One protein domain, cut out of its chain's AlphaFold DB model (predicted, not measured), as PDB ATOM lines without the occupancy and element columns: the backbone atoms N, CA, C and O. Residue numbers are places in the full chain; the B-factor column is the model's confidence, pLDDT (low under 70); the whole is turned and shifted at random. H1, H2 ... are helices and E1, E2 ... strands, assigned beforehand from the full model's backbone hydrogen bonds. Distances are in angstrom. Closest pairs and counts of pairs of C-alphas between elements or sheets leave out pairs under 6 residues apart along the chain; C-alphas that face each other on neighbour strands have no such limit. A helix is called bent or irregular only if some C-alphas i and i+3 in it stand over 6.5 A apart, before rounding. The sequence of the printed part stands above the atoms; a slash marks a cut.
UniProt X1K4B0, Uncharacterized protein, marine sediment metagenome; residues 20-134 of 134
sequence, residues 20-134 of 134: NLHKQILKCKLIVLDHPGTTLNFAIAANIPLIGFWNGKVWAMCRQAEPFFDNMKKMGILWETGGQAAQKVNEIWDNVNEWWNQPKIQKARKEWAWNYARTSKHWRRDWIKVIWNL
ATOM      1  N   ASN A  20     -94.165 102.779   1.424       90.88
ATOM      2  CA  ASN A  20     -93.308 103.694   2.188       90.88
ATOM      3  C   ASN A  20     -92.308 104.452   1.297       90.88
ATOM      4  O   ASN A  20     -91.228 103.946   0.981       90.88
ATOM      5  N   LEU A  21     -92.661 105.695   0.967       90.25
ATOM      6  CA  LEU A  21     -91.842 106.618   0.185       90.25
ATOM      7  C   LEU A  21     -90.455 106.868   0.806       90.25
ATOM      8  O   LEU A  21     -89.445 106.782   0.111       90.25
ATOM      9  N   HIS A  22     -90.378 107.114   2.118       89.75
ATOM     10  CA  HIS A  22     -89.131 107.520   2.788       89.75
ATOM     11  C   HIS A  22     -88.016 106.475   2.660       89.75
ATOM     12  O   HIS A  22     -86.861 106.827   2.428       89.75
ATOM     13  N   LYS A  23     -88.348 105.182   2.772       92.06
ATOM     14  CA  LYS A  23     -87.361 104.099   2.622       92.06
ATOM     15  C   LYS A  23     -86.794 104.004   1.207       92.06
ATOM     16  O   LYS A  23     -85.643 103.602   1.055       92.06
ATOM     17  N   GLN A  24     -87.598 104.310   0.192       93.75
ATOM     18  CA  GLN A  24     -87.167 104.201  -1.202       93.75
ATOM     19  C   GLN A  24     -86.402 105.432  -1.657       93.75
ATOM     20  O   GLN A  24     -85.397 105.284  -2.341       93.75
ATOM     21  N   ILE A  25     -86.804 106.617  -1.192       93.38
ATOM     22  CA  ILE A  25     -86.085 107.862  -1.466       93.38
ATOM     23  C   ILE A  25     -84.594 107.738  -1.104       93.38
ATOM     24  O   ILE A  25     -83.742 108.146  -1.885       93.38
ATOM     25  N   LEU A  26     -84.262 107.110   0.031       94.88
ATOM     26  CA  LEU A  26     -82.873 106.904   0.477       94.88
ATOM     27  C   LEU A  26     -82.015 106.057  -0.483       94.88
ATOM     28  O   LEU A  26     -80.798 106.027  -0.336       94.88
ATOM     29  N   LYS A  27     -82.636 105.350  -1.432       94.56
ATOM     30  CA  LYS A  27     -81.965 104.505  -2.428       94.56
ATOM     31  C   LYS A  27     -81.891 105.161  -3.808       94.56
ATOM     32  O   LYS A  27     -81.301 104.587  -4.719       94.56
ATOM     33  N   CYS A  28     -82.523 106.318  -3.992       96.25
ATOM     34  CA  CYS A  28     -82.545 107.004  -5.275       96.25
ATOM     35  C   CYS A  28     -81.156 107.562  -5.612       96.25
ATOM     36  O   CYS A  28     -80.524 108.219  -4.789       96.25
ATOM     37  N   LYS A  29     -80.719 107.358  -6.861       97.44
ATOM     38  CA  LYS A  29     -79.536 108.029  -7.428       97.44
ATOM     39  C   LYS A  29     -79.748 109.544  -7.519       97.44
ATOM     40  O   LYS A  29     -78.832 110.315  -7.267       97.44
ATOM     41  N   LEU A  30     -80.959 109.942  -7.901       98.38
ATOM     42  CA  LEU A  30     -81.403 111.318  -8.072       98.38
ATOM     43  C   LEU A  30     -82.910 111.370  -7.827       98.38
ATOM     44  O   LEU A  30     -83.637 110.481  -8.269       98.38
ATOM     45  N   ILE A  31     -83.372 112.406  -7.139       98.06
ATOM     46  CA  ILE A  31     -84.794 112.722  -6.997       98.06
ATOM     47  C   ILE A  31     -85.116 113.881  -7.937       98.06
ATOM     48  O   ILE A  31     -84.343 114.836  -8.023       98.06
ATOM     49  N   VAL A  32     -86.266 113.812  -8.606       97.94
ATOM     50  CA  VAL A  32     -86.817 114.924  -9.383       97.94
ATOM     51  C   VAL A  32     -88.165 115.321  -8.787       97.94
ATOM     52  O   VAL A  32     -89.006 114.451  -8.569       97.94
ATOM     53  N   LEU A  33     -88.356 116.608  -8.486       97.31
ATOM     54  CA  LEU A  33     -89.592 117.147  -7.903       97.31
ATOM     55  C   LEU A  33     -90.155 118.276  -8.767       97.31
ATOM     56  O   LEU A  33     -89.408 119.151  -9.195       97.31
ATOM     57  N   ASP A  34     -91.468 118.294  -8.959       94.94
ATOM     58  CA  ASP A  34     -92.204 119.290  -9.751       94.94
ATOM     59  C   ASP A  34     -92.853 120.402  -8.896       94.94
ATOM     60  O   ASP A  34     -93.526 121.293  -9.416       94.94
ATOM     61  N   HIS A  35     -92.674 120.354  -7.571       94.62
ATOM     62  CA  HIS A  35     -93.192 121.349  -6.632       94.62
ATOM     63  C   HIS A  35     -92.449 121.323  -5.273       94.62
ATOM     64  O   HIS A  35     -91.847 120.306  -4.901       94.62
ATOM     65  N   PRO A  36     -92.508 122.415  -4.482       92.56
ATOM     66  CA  PRO A  36     -91.842 122.522  -3.181       92.56
ATOM     67  C   PRO A  36     -92.641 121.845  -2.049       92.56
ATOM     68  O   PRO A  36     -93.168 122.504  -1.155       92.56
ATOM     69  N   GLY A  37     -92.743 120.514  -2.085       91.50
ATOM     70  CA  GLY A  37     -93.402 119.708  -1.046       91.50
ATOM     71  C   GLY A  37     -92.490 119.300   0.122       91.50
ATOM     72  O   GLY A  37     -91.293 119.579   0.142       91.50
ATOM     73  N   THR A  38     -93.022 118.549   1.093       92.12
ATOM     74  CA  THR A  38     -92.239 118.028   2.238       92.12
ATOM     75  C   THR A  38     -91.091 117.106   1.813       92.12
ATOM     76  O   THR A  38     -90.058 117.047   2.486       92.12
ATOM     77  N   THR A  39     -91.227 116.446   0.660       95.12
ATOM     78  CA  THR A  39     -90.191 115.612   0.040       95.12
ATOM     79  C   THR A  39     -88.898 116.385  -0.243       95.12
ATOM     80  O   THR A  39     -87.818 115.823  -0.064       95.12
ATOM     81  N   LEU A  40     -88.984 117.676  -0.601       95.69
ATOM     82  CA  LEU A  40     -87.818 118.555  -0.782       95.69
ATOM     83  C   LEU A  40     -86.980 118.600   0.499       95.69
ATOM     84  O   LEU A  40     -85.781 118.324   0.483       95.69
ATOM     85  N   ASN A  41     -87.626 118.898   1.626       95.94
ATOM     86  CA  ASN A  41     -86.946 119.019   2.913       95.94
ATOM     87  C   ASN A  41     -86.367 117.679   3.370       95.94
ATOM     88  O   ASN A  41     -85.242 117.641   3.864       95.94
ATOM     89  N   PHE A  42     -87.086 116.576   3.147       96.25
ATOM     90  CA  PHE A  42     -86.572 115.240   3.441       96.25
ATOM     91  C   PHE A  42     -85.298 114.927   2.639       96.25
ATOM     92  O   PHE A  42     -84.286 114.545   3.226       96.25
ATOM     93  N   ALA A  43     -85.319 115.142   1.319       96.88
ATOM     94  CA  ALA A  43     -84.178 114.894   0.439       96.88
ATOM     95  C   ALA A  43     -82.952 115.734   0.823       96.88
ATOM     96  O   ALA A  43     -81.845 115.208   0.960       96.88
ATOM     97  N   ILE A  44     -83.160 117.032   1.068       96.88
ATOM     98  CA  ILE A  44     -82.101 117.962   1.472       96.88
ATOM     99  C   ILE A  44     -81.515 117.578   2.836       96.88
ATOM    100  O   ILE A  44     -80.289 117.528   2.988       96.88
ATOM    101  N   ALA A  45     -82.356 117.252   3.820       96.50
ATOM    102  CA  ALA A  45     -81.899 116.809   5.137       96.50
ATOM    103  C   ALA A  45     -81.095 115.503   5.059       96.50
ATOM    104  O   ALA A  45     -80.064 115.373   5.720       96.50
ATOM    105  N   ALA A  46     -81.531 114.561   4.218       96.38
ATOM    106  CA  ALA A  46     -80.870 113.278   3.995       96.38
ATOM    107  C   ALA A  46     -79.642 113.358   3.064       96.38
ATOM    108  O   ALA A  46     -78.975 112.347   2.856       96.38
ATOM    109  N   ASN A  47     -79.310 114.544   2.538       97.50
ATOM    110  CA  ASN A  47     -78.220 114.770   1.581       97.50
ATOM    111  C   ASN A  47     -78.328 113.932   0.292       97.50
ATOM    112  O   ASN A  47     -77.314 113.490  -0.250       97.50
ATOM    113  N   ILE A  48     -79.543 113.725  -0.207       98.06
ATOM    114  CA  ILE A  48     -79.785 112.959  -1.434       98.06
ATOM    115  C   ILE A  48     -79.747 113.916  -2.632       98.06
ATOM    116  O   ILE A  48     -80.358 114.985  -2.539       98.06
ATOM    117  N   PRO A  49     -79.074 113.560  -3.745       98.44
ATOM    118  CA  PRO A  49     -79.097 114.365  -4.959       98.44
ATOM    119  C   PRO A  49     -80.523 114.670  -5.412       98.44
ATOM    120  O   PRO A  49     -81.366 113.775  -5.517       98.44
ATOM    121  N   LEU A  50     -80.781 115.946  -5.688       98.19
ATOM    122  CA  LEU A  50     -82.108 116.458  -6.002       98.19
ATOM    123  C   LEU A  50     -82.034 117.485  -7.129       98.19
ATOM    124  O   LEU A  50     -81.207 118.395  -7.081       98.19
ATOM    125  N   ILE A  51     -82.962 117.382  -8.076       98.56
ATOM    126  CA  ILE A  51     -83.320 118.454  -9.002       98.56
ATOM    127  C   ILE A  51     -84.802 118.778  -8.811       98.56
ATOM    128  O   ILE A  51     -85.656 117.901  -8.872       98.56
ATOM    129  N   GLY A  52     -85.120 120.043  -8.567       97.94
ATOM    130  CA  GLY A  52     -86.497 120.528  -8.519       97.94
ATOM    131  C   GLY A  52     -86.817 121.409  -9.719       97.94
ATOM    132  O   GLY A  52     -85.933 122.102 -10.225       97.94
ATOM    133  N   PHE A  53     -88.071 121.430 -10.155       97.69
ATOM    134  CA  PHE A  53     -88.554 122.435 -11.093       97.69
ATOM    135  C   PHE A  53     -89.959 122.899 -10.751       97.69
ATOM    136  O   PHE A  53     -90.854 122.082 -10.582       97.69
ATOM    137  N   TRP A  54     -90.173 124.208 -10.675       95.44
ATOM    138  CA  TRP A  54     -91.518 124.761 -10.553       95.44
ATOM    139  C   TRP A  54     -91.568 126.240 -10.912       95.44
ATOM    140  O   TRP A  54     -90.616 126.998 -10.722       95.44
ATOM    141  N   ASN A  55     -92.739 126.666 -11.381       91.44
ATOM    142  CA  ASN A  55     -93.013 128.066 -11.659       91.44
ATOM    143  C   ASN A  55     -93.204 128.835 -10.342       91.44
ATOM    144  O   ASN A  55     -94.200 128.641  -9.643       91.44
ATOM    145  N   GLY A  56     -92.284 129.753 -10.033       86.31
ATOM    146  CA  GLY A  56     -92.344 130.587  -8.826       86.31
ATOM    147  C   GLY A  56     -93.575 131.499  -8.740       86.31
ATOM    148  O   GLY A  56     -93.922 131.936  -7.650       86.31
ATOM    149  N   LYS A  57     -94.280 131.751  -9.854       88.12
ATOM    150  CA  LYS A  57     -95.567 132.472  -9.845       88.12
ATOM    151  C   LYS A  57     -96.715 131.622  -9.297       88.12
ATOM    152  O   LYS A  57     -97.668 132.172  -8.763       88.12
ATOM    153  N   VAL A  58     -96.632 130.299  -9.455       91.12
ATOM    154  CA  VAL A  58     -97.619 129.337  -8.930       91.12
ATOM    155  C   VAL A  58     -97.234 128.918  -7.512       91.12
ATOM    156  O   VAL A  58     -98.087 128.808  -6.638       91.12
ATOM    157  N   TRP A  59     -95.935 128.740  -7.279       89.31
ATOM    158  CA  TRP A  59     -95.362 128.305  -6.010       89.31
ATOM    159  C   TRP A  59     -94.480 129.402  -5.414       89.31
ATOM    160  O   TRP A  59     -93.255 129.270  -5.352       89.31
ATOM    161  N   ALA A  60     -95.113 130.503  -5.011       89.00
ATOM    162  CA  ALA A  60     -94.415 131.640  -4.427       89.00
ATOM    163  C   ALA A  60     -93.781 131.266  -3.078       89.00
ATOM    164  O   ALA A  60     -94.418 130.653  -2.220       89.00
ATOM    165  N   MET A  61     -92.519 131.652  -2.890       90.00
ATOM    166  CA  MET A  61     -91.822 131.506  -1.613       90.00
ATOM    167  C   MET A  61     -92.060 132.736  -0.737       90.00
ATOM    168  O   MET A  61     -92.259 133.843  -1.236       90.00
ATOM    169  N   CYS A  62     -92.013 132.561   0.584       92.44
ATOM    170  CA  CYS A  62     -92.007 133.706   1.485       92.44
ATOM    171  C   CYS A  62     -90.700 134.501   1.334       92.44
ATOM    172  O   CYS A  62     -89.647 133.942   1.018       92.44
ATOM    173  N   ARG A  63     -90.758 135.804   1.629       94.38
ATOM    174  CA  ARG A  63     -89.618 136.727   1.503       94.38
ATOM    175  C   ARG A  63     -88.374 136.253   2.265       94.38
ATOM    176  O   ARG A  63     -87.255 136.509   1.842       94.38
ATOM    177  N   GLN A  64     -88.556 135.556   3.387       95.62
ATOM    178  CA  GLN A  64     -87.449 135.005   4.169       95.62
ATOM    179  C   GLN A  64     -86.736 133.844   3.458       95.62
ATOM    180  O   GLN A  64     -85.533 133.681   3.637       95.62
ATOM    181  N   ALA A  65     -87.463 133.040   2.674       94.25
ATOM    182  CA  ALA A  65     -86.924 131.874   1.970       94.25
ATOM    183  C   ALA A  65     -86.360 132.206   0.584       94.25
ATOM    184  O   ALA A  65     -85.513 131.469   0.080       94.25
ATOM    185  N   GLU A  66     -86.792 133.320  -0.006       93.38
ATOM    186  CA  GLU A  66     -86.402 133.768  -1.346       93.38
ATOM    187  C   GLU A  66     -84.875 133.790  -1.576       93.38
ATOM    188  O   GLU A  66     -84.431 133.187  -2.555       93.38
ATOM    189  N   PRO A  67     -84.023 134.307  -0.661       95.62
ATOM    190  CA  PRO A  67     -82.574 134.306  -0.881       95.62
ATOM    191  C   PRO A  67     -81.966 132.898  -0.975       95.62
ATOM    192  O   PRO A  67     -81.044 132.658  -1.758       95.62
ATOM    193  N   PHE A  68     -82.478 131.950  -0.185       95.50
ATOM    194  CA  PHE A  68     -82.010 130.561  -0.194       95.50
ATOM    195  C   PHE A  68     -82.503 129.826  -1.438       95.50
ATOM    196  O   PHE A  68     -81.757 129.064  -2.052       95.50
ATOM    197  N   PHE A  69     -83.745 130.097  -1.828       92.94
ATOM    198  CA  PHE A  69     -84.355 129.566  -3.034       92.94
ATOM    199  C   PHE A  69     -83.601 130.011  -4.295       92.94
ATOM    200  O   PHE A  69     -83.221 129.180  -5.122       92.94
ATOM    201  N   ASP A  70     -83.282 131.302  -4.397       94.69
ATOM    202  CA  ASP A  70     -82.484 131.858  -5.489       94.69
ATOM    203  C   ASP A  70     -81.070 131.282  -5.522       94.69
ATOM    204  O   ASP A  70     -80.526 131.024  -6.597       94.69
ATOM    205  N   ASN A  71     -80.464 131.035  -4.357       97.19
ATOM    206  CA  ASN A  71     -79.172 130.360  -4.299       97.19
ATOM    207  C   ASN A  71     -79.264 128.926  -4.853       97.19
ATOM    208  O   ASN A  71     -78.421 128.511  -5.647       97.19
ATOM    209  N   MET A  72     -80.320 128.181  -4.511       96.44
ATOM    210  CA  MET A  72     -80.546 126.842  -5.062       96.44
ATOM    211  C   MET A  72     -80.777 126.863  -6.581       96.44
ATOM    212  O   MET A  72     -80.264 125.977  -7.272       96.44
ATOM    213  N   LYS A  73     -81.456 127.888  -7.123       96.12
ATOM    214  CA  LYS A  73     -81.546 128.099  -8.579       96.12
ATOM    215  C   LYS A  73     -80.177 128.346  -9.208       96.12
ATOM    216  O   LYS A  73     -79.799 127.670 -10.160       96.12
ATOM    217  N   LYS A  74     -79.392 129.268  -8.641       97.44
ATOM    218  CA  LYS A  74     -78.038 129.601  -9.126       97.44
ATOM    219  C   LYS A  74     -77.105 128.390  -9.148       97.44
ATOM    220  O   LYS A  74     -76.254 128.291 -10.025       97.44
ATOM    221  N   MET A  75     -77.248 127.474  -8.190       97.94
ATOM    222  CA  MET A  75     -76.453 126.242  -8.128       97.94
ATOM    223  C   MET A  75     -76.965 125.127  -9.057       97.94
ATOM    224  O   MET A  75     -76.339 124.069  -9.132       97.94
ATOM    225  N   GLY A  76     -78.074 125.345  -9.771       97.00
ATOM    226  CA  GLY A  76     -78.684 124.361 -10.668       97.00
ATOM    227  C   GLY A  76     -79.392 123.215  -9.943       97.00
ATOM    228  O   GLY A  76     -79.595 122.158 -10.539       97.00
ATOM    229  N   ILE A  77     -79.740 123.403  -8.664       97.94
ATOM    230  CA  ILE A  77     -80.555 122.458  -7.887       97.94
ATOM    231  C   ILE A  77     -82.036 122.659  -8.223       97.94
ATOM    232  O   ILE A  77     -82.792 121.693  -8.274       97.94
ATOM    233  N   LEU A  78     -82.453 123.908  -8.465       96.94
ATOM    234  CA  LEU A  78     -83.829 124.269  -8.802       96.94
ATOM    235  C   LEU A  78     -83.911 124.969 -10.159       96.94
ATOM    236  O   LEU A  78     -83.064 125.792 -10.493       96.94
ATOM    237  N   TRP A  79     -84.967 124.675 -10.907       97.50
ATOM    238  CA  TRP A  79     -85.238 125.232 -12.229       97.50
ATOM    239  C   TRP A  79     -86.666 125.768 -12.314       97.50
ATOM    240  O   TRP A  79     -87.513 125.464 -11.475       97.50
ATOM    241  N   GLU A  80     -86.954 126.583 -13.324       94.62
ATOM    242  CA  GLU A  80     -88.296 127.163 -13.480       94.62
ATOM    243  C   GLU A  80     -89.216 126.274 -14.318       94.62
ATOM    244  O   GLU A  80     -90.439 126.345 -14.201       94.62
ATOM    245  N   THR A  81     -88.627 125.413 -15.152       96.38
ATOM    246  CA  THR A  81     -89.350 124.568 -16.103       96.38
ATOM    247  C   THR A  81     -88.839 123.131 -16.090       96.38
ATOM    248  O   THR A  81     -87.655 122.876 -15.848       96.38
ATOM    249  N   GLY A  82     -89.724 122.187 -16.425       96.88
ATOM    250  CA  GLY A  82     -89.353 120.778 -16.579       96.88
ATOM    251  C   GLY A  82     -88.295 120.553 -17.664       96.88
ATOM    252  O   GLY A  82     -87.420 119.714 -17.489       96.88
ATOM    253  N   GLY A  83     -88.307 121.348 -18.741       98.25
ATOM    254  CA  GLY A  83     -87.309 121.260 -19.815       98.25
ATOM    255  C   GLY A  83     -85.888 121.586 -19.347       98.25
ATOM    256  O   GLY A  83     -84.956 120.844 -19.643       98.25
ATOM    257  N   GLN A  84     -85.722 122.650 -18.554       97.88
ATOM    258  CA  GLN A  84     -84.424 122.999 -17.966       97.88
ATOM    259  C   GLN A  84     -83.934 121.930 -16.981       97.88
ATOM    260  O   GLN A  84     -82.766 121.544 -17.011       97.88
ATOM    261  N   ALA A  85     -84.832 121.408 -16.139       98.44
ATOM    262  CA  ALA A  85     -84.490 120.315 -15.237       98.44
ATOM    263  C   ALA A  85     -84.078 119.053 -16.002       98.44
ATOM    264  O   ALA A  85     -83.065 118.452 -15.661       98.44
ATOM    265  N   ALA A  86     -84.798 118.682 -17.063       98.44
ATOM    266  CA  ALA A  86     -84.450 117.541 -17.907       98.44
ATOM    267  C   ALA A  86     -83.074 117.716 -18.571       98.44
ATOM    268  O   ALA A  86     -82.265 116.789 -18.559       98.44
ATOM    269  N   GLN A  87     -82.764 118.915 -19.079       98.56
ATOM    270  CA  GLN A  87     -81.436 119.222 -19.610       98.56
ATOM    271  C   GLN A  87     -80.355 119.023 -18.543       98.56
ATOM    272  O   GLN A  87     -79.333 118.393 -18.818       98.56
ATOM    273  N   LYS A  88     -80.595 119.503 -17.317       98.44
ATOM    274  CA  LYS A  88     -79.641 119.327 -16.224       98.44
ATOM    275  C   LYS A  88     -79.468 117.860 -15.839       98.44
ATOM    276  O   LYS A  88     -78.338 117.438 -15.631       98.44
ATOM    277  N   VAL A  89     -80.555 117.088 -15.769       98.62
ATOM    278  CA  VAL A  89     -80.512 115.638 -15.512       98.62
ATOM    279  C   VAL A  89     -79.616 114.949 -16.537       98.62
ATOM    280  O   VAL A  89     -78.719 114.214 -16.135       98.62
ATOM    281  N   ASN A  90     -79.813 115.228 -17.828       98.56
ATOM    282  CA  ASN A  90     -79.007 114.647 -18.903       98.56
ATOM    283  C   ASN A  90     -77.522 115.021 -18.776       98.56
ATOM    284  O   ASN A  90     -76.667 114.161 -18.946       98.56
ATOM    285  N   GLU A  91     -77.216 116.275 -18.429       98.44
ATOM    286  CA  GLU A  91     -75.841 116.757 -18.229       98.44
ATOM    287  C   GLU A  91     -75.108 115.996 -17.110       98.44
ATOM    288  O   GLU A  91     -73.931 115.673 -17.249       98.44
ATOM    289  N   ILE A  92     -75.784 115.716 -15.990       98.44
ATOM    290  CA  ILE A  92     -75.148 115.126 -14.800       98.44
ATOM    291  C   ILE A  92     -75.300 113.607 -14.708       98.44
ATOM    292  O   ILE A  92     -74.806 113.018 -13.746       98.44
ATOM    293  N   TRP A  93     -76.037 112.972 -15.625       98.50
ATOM    294  CA  TRP A  93     -76.540 111.612 -15.423       98.50
ATOM    295  C   TRP A  93     -75.426 110.601 -15.157       98.50
ATOM    296  O   TRP A  93     -75.559 109.766 -14.256       98.50
ATOM    297  N   ASP A  94     -74.310 110.714 -15.869       98.25
ATOM    298  CA  ASP A  94     -73.181 109.799 -15.714       98.25
ATOM    299  C   ASP A  94     -72.528 109.928 -14.328       98.25
ATOM    300  O   ASP A  94     -72.182 108.918 -13.718       98.25
ATOM    301  N   ASN A  95     -72.470 111.145 -13.765       97.62
ATOM    302  CA  ASN A  95     -71.742 111.453 -12.527       97.62
ATOM    303  C   ASN A  95     -72.549 112.318 -11.535       97.62
ATOM    304  O   ASN A  95     -72.066 113.320 -11.004       97.62
ATOM    305  N   VAL A  96     -73.784 111.901 -11.217       98.62
ATOM    306  CA  VAL A  96     -74.684 112.629 -10.291       98.62
ATOM    307  C   VAL A  96     -74.027 112.907  -8.934       98.62
ATOM    308  O   VAL A  96     -74.139 114.012  -8.402       98.62
ATOM    309  N   ASN A  97     -73.319 111.921  -8.376       97.88
ATOM    310  CA  ASN A  97     -72.647 112.067  -7.085       97.88
ATOM    311  C   ASN A  97     -71.514 113.095  -7.133       97.88
ATOM    312  O   ASN A  97     -71.316 113.814  -6.158       97.88
ATOM    313  N   GLU A  98     -70.776 113.179  -8.237       98.50
ATOM    314  CA  GLU A  98     -69.697 114.155  -8.388       98.50
ATOM    315  C   GLU A  98     -70.261 115.576  -8.411       98.50
ATOM    316  O   GLU A  98     -69.826 116.425  -7.633       98.50
ATOM    317  N   TRP A  99     -71.295 115.812  -9.227       98.62
ATOM    318  CA  TRP A  99     -72.013 117.086  -9.257       98.62
ATOM    319  C   TRP A  99     -72.566 117.458  -7.879       98.62
ATOM    320  O   TRP A  99     -72.289 118.543  -7.369       98.62
ATOM    321  N   TRP A 100     -73.305 116.547  -7.241       98.62
ATOM    322  CA  TRP A 100     -73.964 116.832  -5.971       98.62
ATOM    323  C   TRP A 100     -72.972 117.151  -4.852       98.62
ATOM    324  O   TRP A 100     -73.244 118.012  -4.013       98.62
ATOM    325  N   ASN A 101     -71.812 116.491  -4.833       98.50
ATOM    326  CA  ASN A 101     -70.802 116.679  -3.793       98.50
ATOM    327  C   ASN A 101     -69.902 117.904  -4.008       98.50
ATOM    328  O   ASN A 101     -69.061 118.187  -3.151       98.50
ATOM    329  N   GLN A 102     -70.092 118.678  -5.083       98.75
ATOM    330  CA  GLN A 102     -69.344 119.920  -5.274       98.75
ATOM    331  C   GLN A 102     -69.532 120.866  -4.072       98.75
ATOM    332  O   GLN A 102     -70.669 121.079  -3.627       98.75
ATOM    333  N   PRO A 103     -68.459 121.517  -3.573       98.62
ATOM    334  CA  PRO A 103     -68.527 122.346  -2.368       98.62
ATOM    335  C   PRO A 103     -69.612 123.428  -2.405       98.62
ATOM    336  O   PRO A 103     -70.291 123.660  -1.406       98.62
ATOM    337  N   LYS A 104     -69.821 124.058  -3.568       98.31
ATOM    338  CA  LYS A 104     -70.832 125.110  -3.767       98.31
ATOM    339  C   LYS A 104     -72.273 124.595  -3.639       98.31
ATOM    340  O   LYS A 104     -73.091 125.231  -2.979       98.31
ATOM    341  N   ILE A 105     -72.559 123.412  -4.187       98.56
ATOM    342  CA  ILE A 105     -73.880 122.770  -4.112       98.56
ATOM    343  C   ILE A 105     -74.138 122.304  -2.684       98.56
ATOM    344  O   ILE A 105     -75.183 122.598  -2.105       98.56
ATOM    345  N   GLN A 106     -73.140 121.674  -2.062       98.69
ATOM    346  CA  GLN A 106     -73.219 121.248  -0.669       98.69
ATOM    347  C   GLN A 106     -73.400 122.420   0.298       98.69
ATOM    348  O   GLN A 106     -74.105 122.276   1.298       98.69
ATOM    349  N   LYS A 107     -72.811 123.585   0.008       98.50
ATOM    350  CA  LYS A 107     -73.036 124.812   0.776       98.50
ATOM    351  C   LYS A 107     -74.493 125.273   0.674       98.50
ATOM    352  O   LYS A 107     -75.141 125.376   1.710       98.50
ATOM    353  N   ALA A 108     -75.027 125.445  -0.538       98.25
ATOM    354  CA  ALA A 108     -76.424 125.847  -0.741       98.25
ATOM    355  C   ALA A 108     -77.415 124.864  -0.085       98.25
ATOM    356  O   ALA A 108     -78.348 125.267   0.608       98.25
ATOM    357  N   ARG A 109     -77.154 123.558  -0.216       98.00
ATOM    358  CA  ARG A 109     -77.913 122.488   0.445       98.00
ATOM    359  C   ARG A 109     -77.915 122.640   1.966       98.00
ATOM    360  O   ARG A 109     -78.968 122.531   2.588       98.00
ATOM    361  N   LYS A 110     -76.750 122.867   2.582       98.00
ATOM    362  CA  LYS A 110     -76.620 123.031   4.042       98.00
ATOM    363  C   LYS A 110     -77.301 124.303   4.540       98.00
ATOM    364  O   LYS A 110     -77.912 124.264   5.601       98.00
ATOM    365  N   GLU A 111     -77.231 125.393   3.780       97.50
ATOM    366  CA  GLU A 111     -77.927 126.645   4.095       97.50
ATOM    367  C   GLU A 111     -79.449 126.453   4.103       97.50
ATOM    368  O   GLU A 111     -80.100 126.830   5.078       97.50
ATOM    369  N   TRP A 112     -80.017 125.787   3.089       96.88
ATOM    370  CA  TRP A 112     -81.439 125.423   3.101       96.88
ATOM    371  C   TRP A 112     -81.770 124.498   4.274       96.88
ATOM    372  O   TRP A 112     -82.705 124.761   5.031       96.88
ATOM    373  N   ALA A 113     -80.981 123.434   4.467       96.81
ATOM    374  CA  ALA A 113     -81.210 122.462   5.529       96.81
ATOM    375  C   ALA A 113     -81.216 123.113   6.914       96.81
ATOM    376  O   ALA A 113     -82.075 122.805   7.729       96.81
ATOM    377  N   TRP A 114     -80.299 124.039   7.184       95.56
ATOM    378  CA  TRP A 114     -80.223 124.721   8.472       95.56
ATOM    379  C   TRP A 114     -81.488 125.524   8.807       95.56
ATOM    380  O   TRP A 114     -81.901 125.544   9.966       95.56
ATOM    381  N   ASN A 115     -82.105 126.149   7.802       93.94
ATOM    382  CA  ASN A 115     -83.254 127.036   7.988       93.94
ATOM    383  C   ASN A 115     -84.603 126.310   7.869       93.94
ATOM    384  O   ASN A 115     -85.522 126.611   8.625       93.94
ATOM    385  N   TYR A 116     -84.722 125.345   6.952       94.38
ATOM    386  CA  TYR A 116     -86.015 124.773   6.545       94.38
ATOM    387  C   TYR A 116     -86.098 123.247   6.654       94.38
ATOM    388  O   TYR A 116     -87.186 122.685   6.539       94.38
ATOM    389  N   ALA A 117     -84.981 122.554   6.899       95.31
ATOM    390  CA  ALA A 117     -84.955 121.096   7.032       95.31
ATOM    391  C   ALA A 117     -83.990 120.622   8.134       95.31
ATOM    392  O   ALA A 117     -83.250 119.647   7.971       95.31
ATOM    393  N   ARG A 118     -83.953 121.351   9.258       94.00
ATOM    394  CA  ARG A 118     -82.943 121.137  10.295       94.00
ATOM    395  C   ARG A 118     -83.197 119.820  11.009       94.00
ATOM    396  O   ARG A 118     -84.270 119.588  11.558       94.00
ATOM    397  N   THR A 119     -82.166 118.987  11.069       93.19
ATOM    398  CA  THR A 119     -82.162 117.765  11.871       93.19
ATOM    399  C   THR A 119     -81.156 117.902  13.006       93.19
ATOM    400  O   THR A 119     -80.116 118.547  12.873       93.19
ATOM    401  N   SER A 120     -81.484 117.340  14.168       93.50
ATOM    402  CA  SER A 120     -80.618 117.389  15.346       93.50
ATOM    403  C   SER A 120     -80.857 116.170  16.221       93.50
ATOM    404  O   SER A 120     -81.990 115.878  16.605       93.50
ATOM    405  N   LYS A 121     -79.775 115.485  16.606       93.94
ATOM    406  CA  LYS A 121     -79.828 114.436  17.640       93.94
ATOM    407  C   LYS A 121     -80.240 114.999  19.004       93.94
ATOM    408  O   LYS A 121     -80.693 114.258  19.869       93.94
ATOM    409  N   HIS A 122     -80.112 116.311  19.186       95.19
ATOM    410  CA  HIS A 122     -80.470 117.030  20.400       95.19
ATOM    411  C   HIS A 122     -81.666 117.963  20.173       95.19
ATOM    412  O   HIS A 122     -81.784 118.964  20.878       95.19
ATOM    413  N   TRP A 123     -82.562 117.632  19.230       93.56
ATOM    414  CA  TRP A 123     -83.697 118.481  18.842       93.56
ATOM    415  C   TRP A 123     -84.473 119.013  20.050       93.56
ATOM    416  O   TRP A 123     -84.798 120.192  20.089       93.56
ATOM    417  N   ARG A 124     -84.692 118.187  21.083       93.62
ATOM    418  CA  ARG A 124     -85.387 118.611  22.305       93.62
ATOM    419  C   ARG A 124     -84.676 119.782  22.981       93.62
ATOM    420  O   ARG A 124     -85.326 120.754  23.329       93.62
ATOM    421  N   ARG A 125     -83.350 119.709  23.148       93.75
ATOM    422  CA  ARG A 125     -82.553 120.798  23.740       93.75
ATOM    423  C   ARG A 125     -82.548 122.039  22.848       93.75
ATOM    424  O   ARG A 125     -82.590 123.146  23.371       93.75
ATOM    425  N   ASP A 126     -82.501 121.855  21.533       92.25
ATOM    426  CA  ASP A 126     -82.536 122.966  20.578       92.25
ATOM    427  C   ASP A 126     -83.869 123.725  20.666       92.25
ATOM    428  O   ASP A 126     -83.870 124.946  20.778       92.25
ATOM    429  N   TRP A 127     -84.993 123.007  20.716       92.88
ATOM    430  CA  TRP A 127     -86.327 123.594  20.870       92.88
ATOM    431  C   TRP A 127     -86.528 124.292  22.210       92.88
ATOM    432  O   TRP A 127     -87.048 125.399  22.246       92.88
ATOM    433  N   ILE A 128     -86.066 123.672  23.295       95.12
ATOM    434  CA  ILE A 128     -86.003 124.261  24.640       95.12
ATOM    435  C   ILE A 128     -85.343 125.639  24.580       95.12
ATOM    436  O   ILE A 128     -85.931 126.616  25.025       95.12
ATOM    437  N   LYS A 129     -84.156 125.740  23.969       93.19
ATOM    438  CA  LYS A 129     -83.444 127.018  23.843       93.19
ATOM    439  C   LYS A 129     -84.233 128.043  23.038       93.19
ATOM    440  O   LYS A 129     -84.201 129.208  23.386       93.19
ATOM    441  N   VAL A 130     -84.901 127.628  21.963       92.25
ATOM    442  CA  VAL A 130     -85.702 128.547  21.147       92.25
ATOM    443  C   VAL A 130     -86.891 129.066  21.947       92.25
ATOM    444  O   VAL A 130     -87.050 130.270  22.049       92.25
ATOM    445  N   ILE A 131     -87.684 128.176  22.549       94.00
ATOM    446  CA  ILE A 131     -88.916 128.542  23.259       94.00
ATOM    447  C   ILE A 131     -88.620 129.374  24.511       94.00
ATOM    448  O   ILE A 131     -89.351 130.312  24.786       94.00
ATOM    449  N   TRP A 132     -87.557 129.059  25.256       91.12
ATOM    450  CA  TRP A 132     -87.175 129.823  26.451       91.12
ATOM    451  C   TRP A 132     -86.423 131.130  26.162       91.12
ATOM    452  O   TRP A 132     -86.219 131.908  27.087       91.12
ATOM    453  N   ASN A 133     -86.009 131.365  24.912       82.69
ATOM    454  CA  ASN A 133     -85.423 132.635  24.464       82.69
ATOM    455  C   ASN A 133     -86.432 133.515  23.688       82.69
ATOM    456  O   ASN A 133     -86.015 134.513  23.096       82.69
ATOM    457  N   LEU A 134     -87.713 133.124  23.641       60.47
ATOM    458  CA  LEU A 134     -88.839 133.955  23.196       60.47
ATOM    459  C   LEU A 134     -89.416 134.723  24.387       60.47
ATOM    460  O   LEU A 134     -89.840 135.876  24.163       60.47
TER     461      LEU A 134
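This is residues 20 to 134 of the 134 residues of an uncharacterized protein of marine sediment metagenome (UniProt X1K4B0). A small slab of two strands, E1 and E2, sits between helix H2 and the kinked helix H4, while H3 and H5 pack side by side next to this core. Residues 120 to 134, with H6, stick out from the body as an arm. The printed part has 115 residues, in the order H1 E1 H2 E2 H3 H4 H5 H6, and is mostly helix, with a parallel sheet of order E1, E2. It is compact, with a radius of gyration of the C-alphas of 15.1 A, and only just elongated, spanning 48 by 32 by 30 A.

Find C-alpha 21 at (-91.842, 106.618, 0.185), where H1 begins, residues 21 to 25. Next come E1, residues 31 to 33, H2, residues 38 to 45, and E2, residues 50 to 53. H3 is residues 66 to 74, 12.2 A long; H4, residues 82 to 100, 19.1 A; H5, residues 103 to 116, 19.8 A. H6, residues 123 to 132, 14.1 A, ends at C-alpha 132, (-87.175, 129.823, 26.451).

E1, H2 and E2 form a strand-helix-strand unit, two parallel neighbour strands with a helix between, its crossover right-handed; look for N 51 and O 31, 2.9 A apart. H4 is irregular, C-alphas 94 and 97 being 8.9 A apart, with a kink of 101 degrees near residue 94. The closest C-alphas of E2 and H4, Phe 53 and Gly 82, are 5.8 A apart. H5 touches H2, closest at C-alphas 113 and 45, 5.7 A, and H3, at C-alphas 108 and 72, 6.1 A. Each O i to N i+4 pair is within hydrogen-bond range in H1, H2, H3, H5 and H6, and 11 of 15 in H4.

C-alphas 94 and 132, the farthest apart, are 48.7 A from each other. The printed part has no cut; the link from E2 to H3 is long, and residue 134 is under 70 in pLDDT.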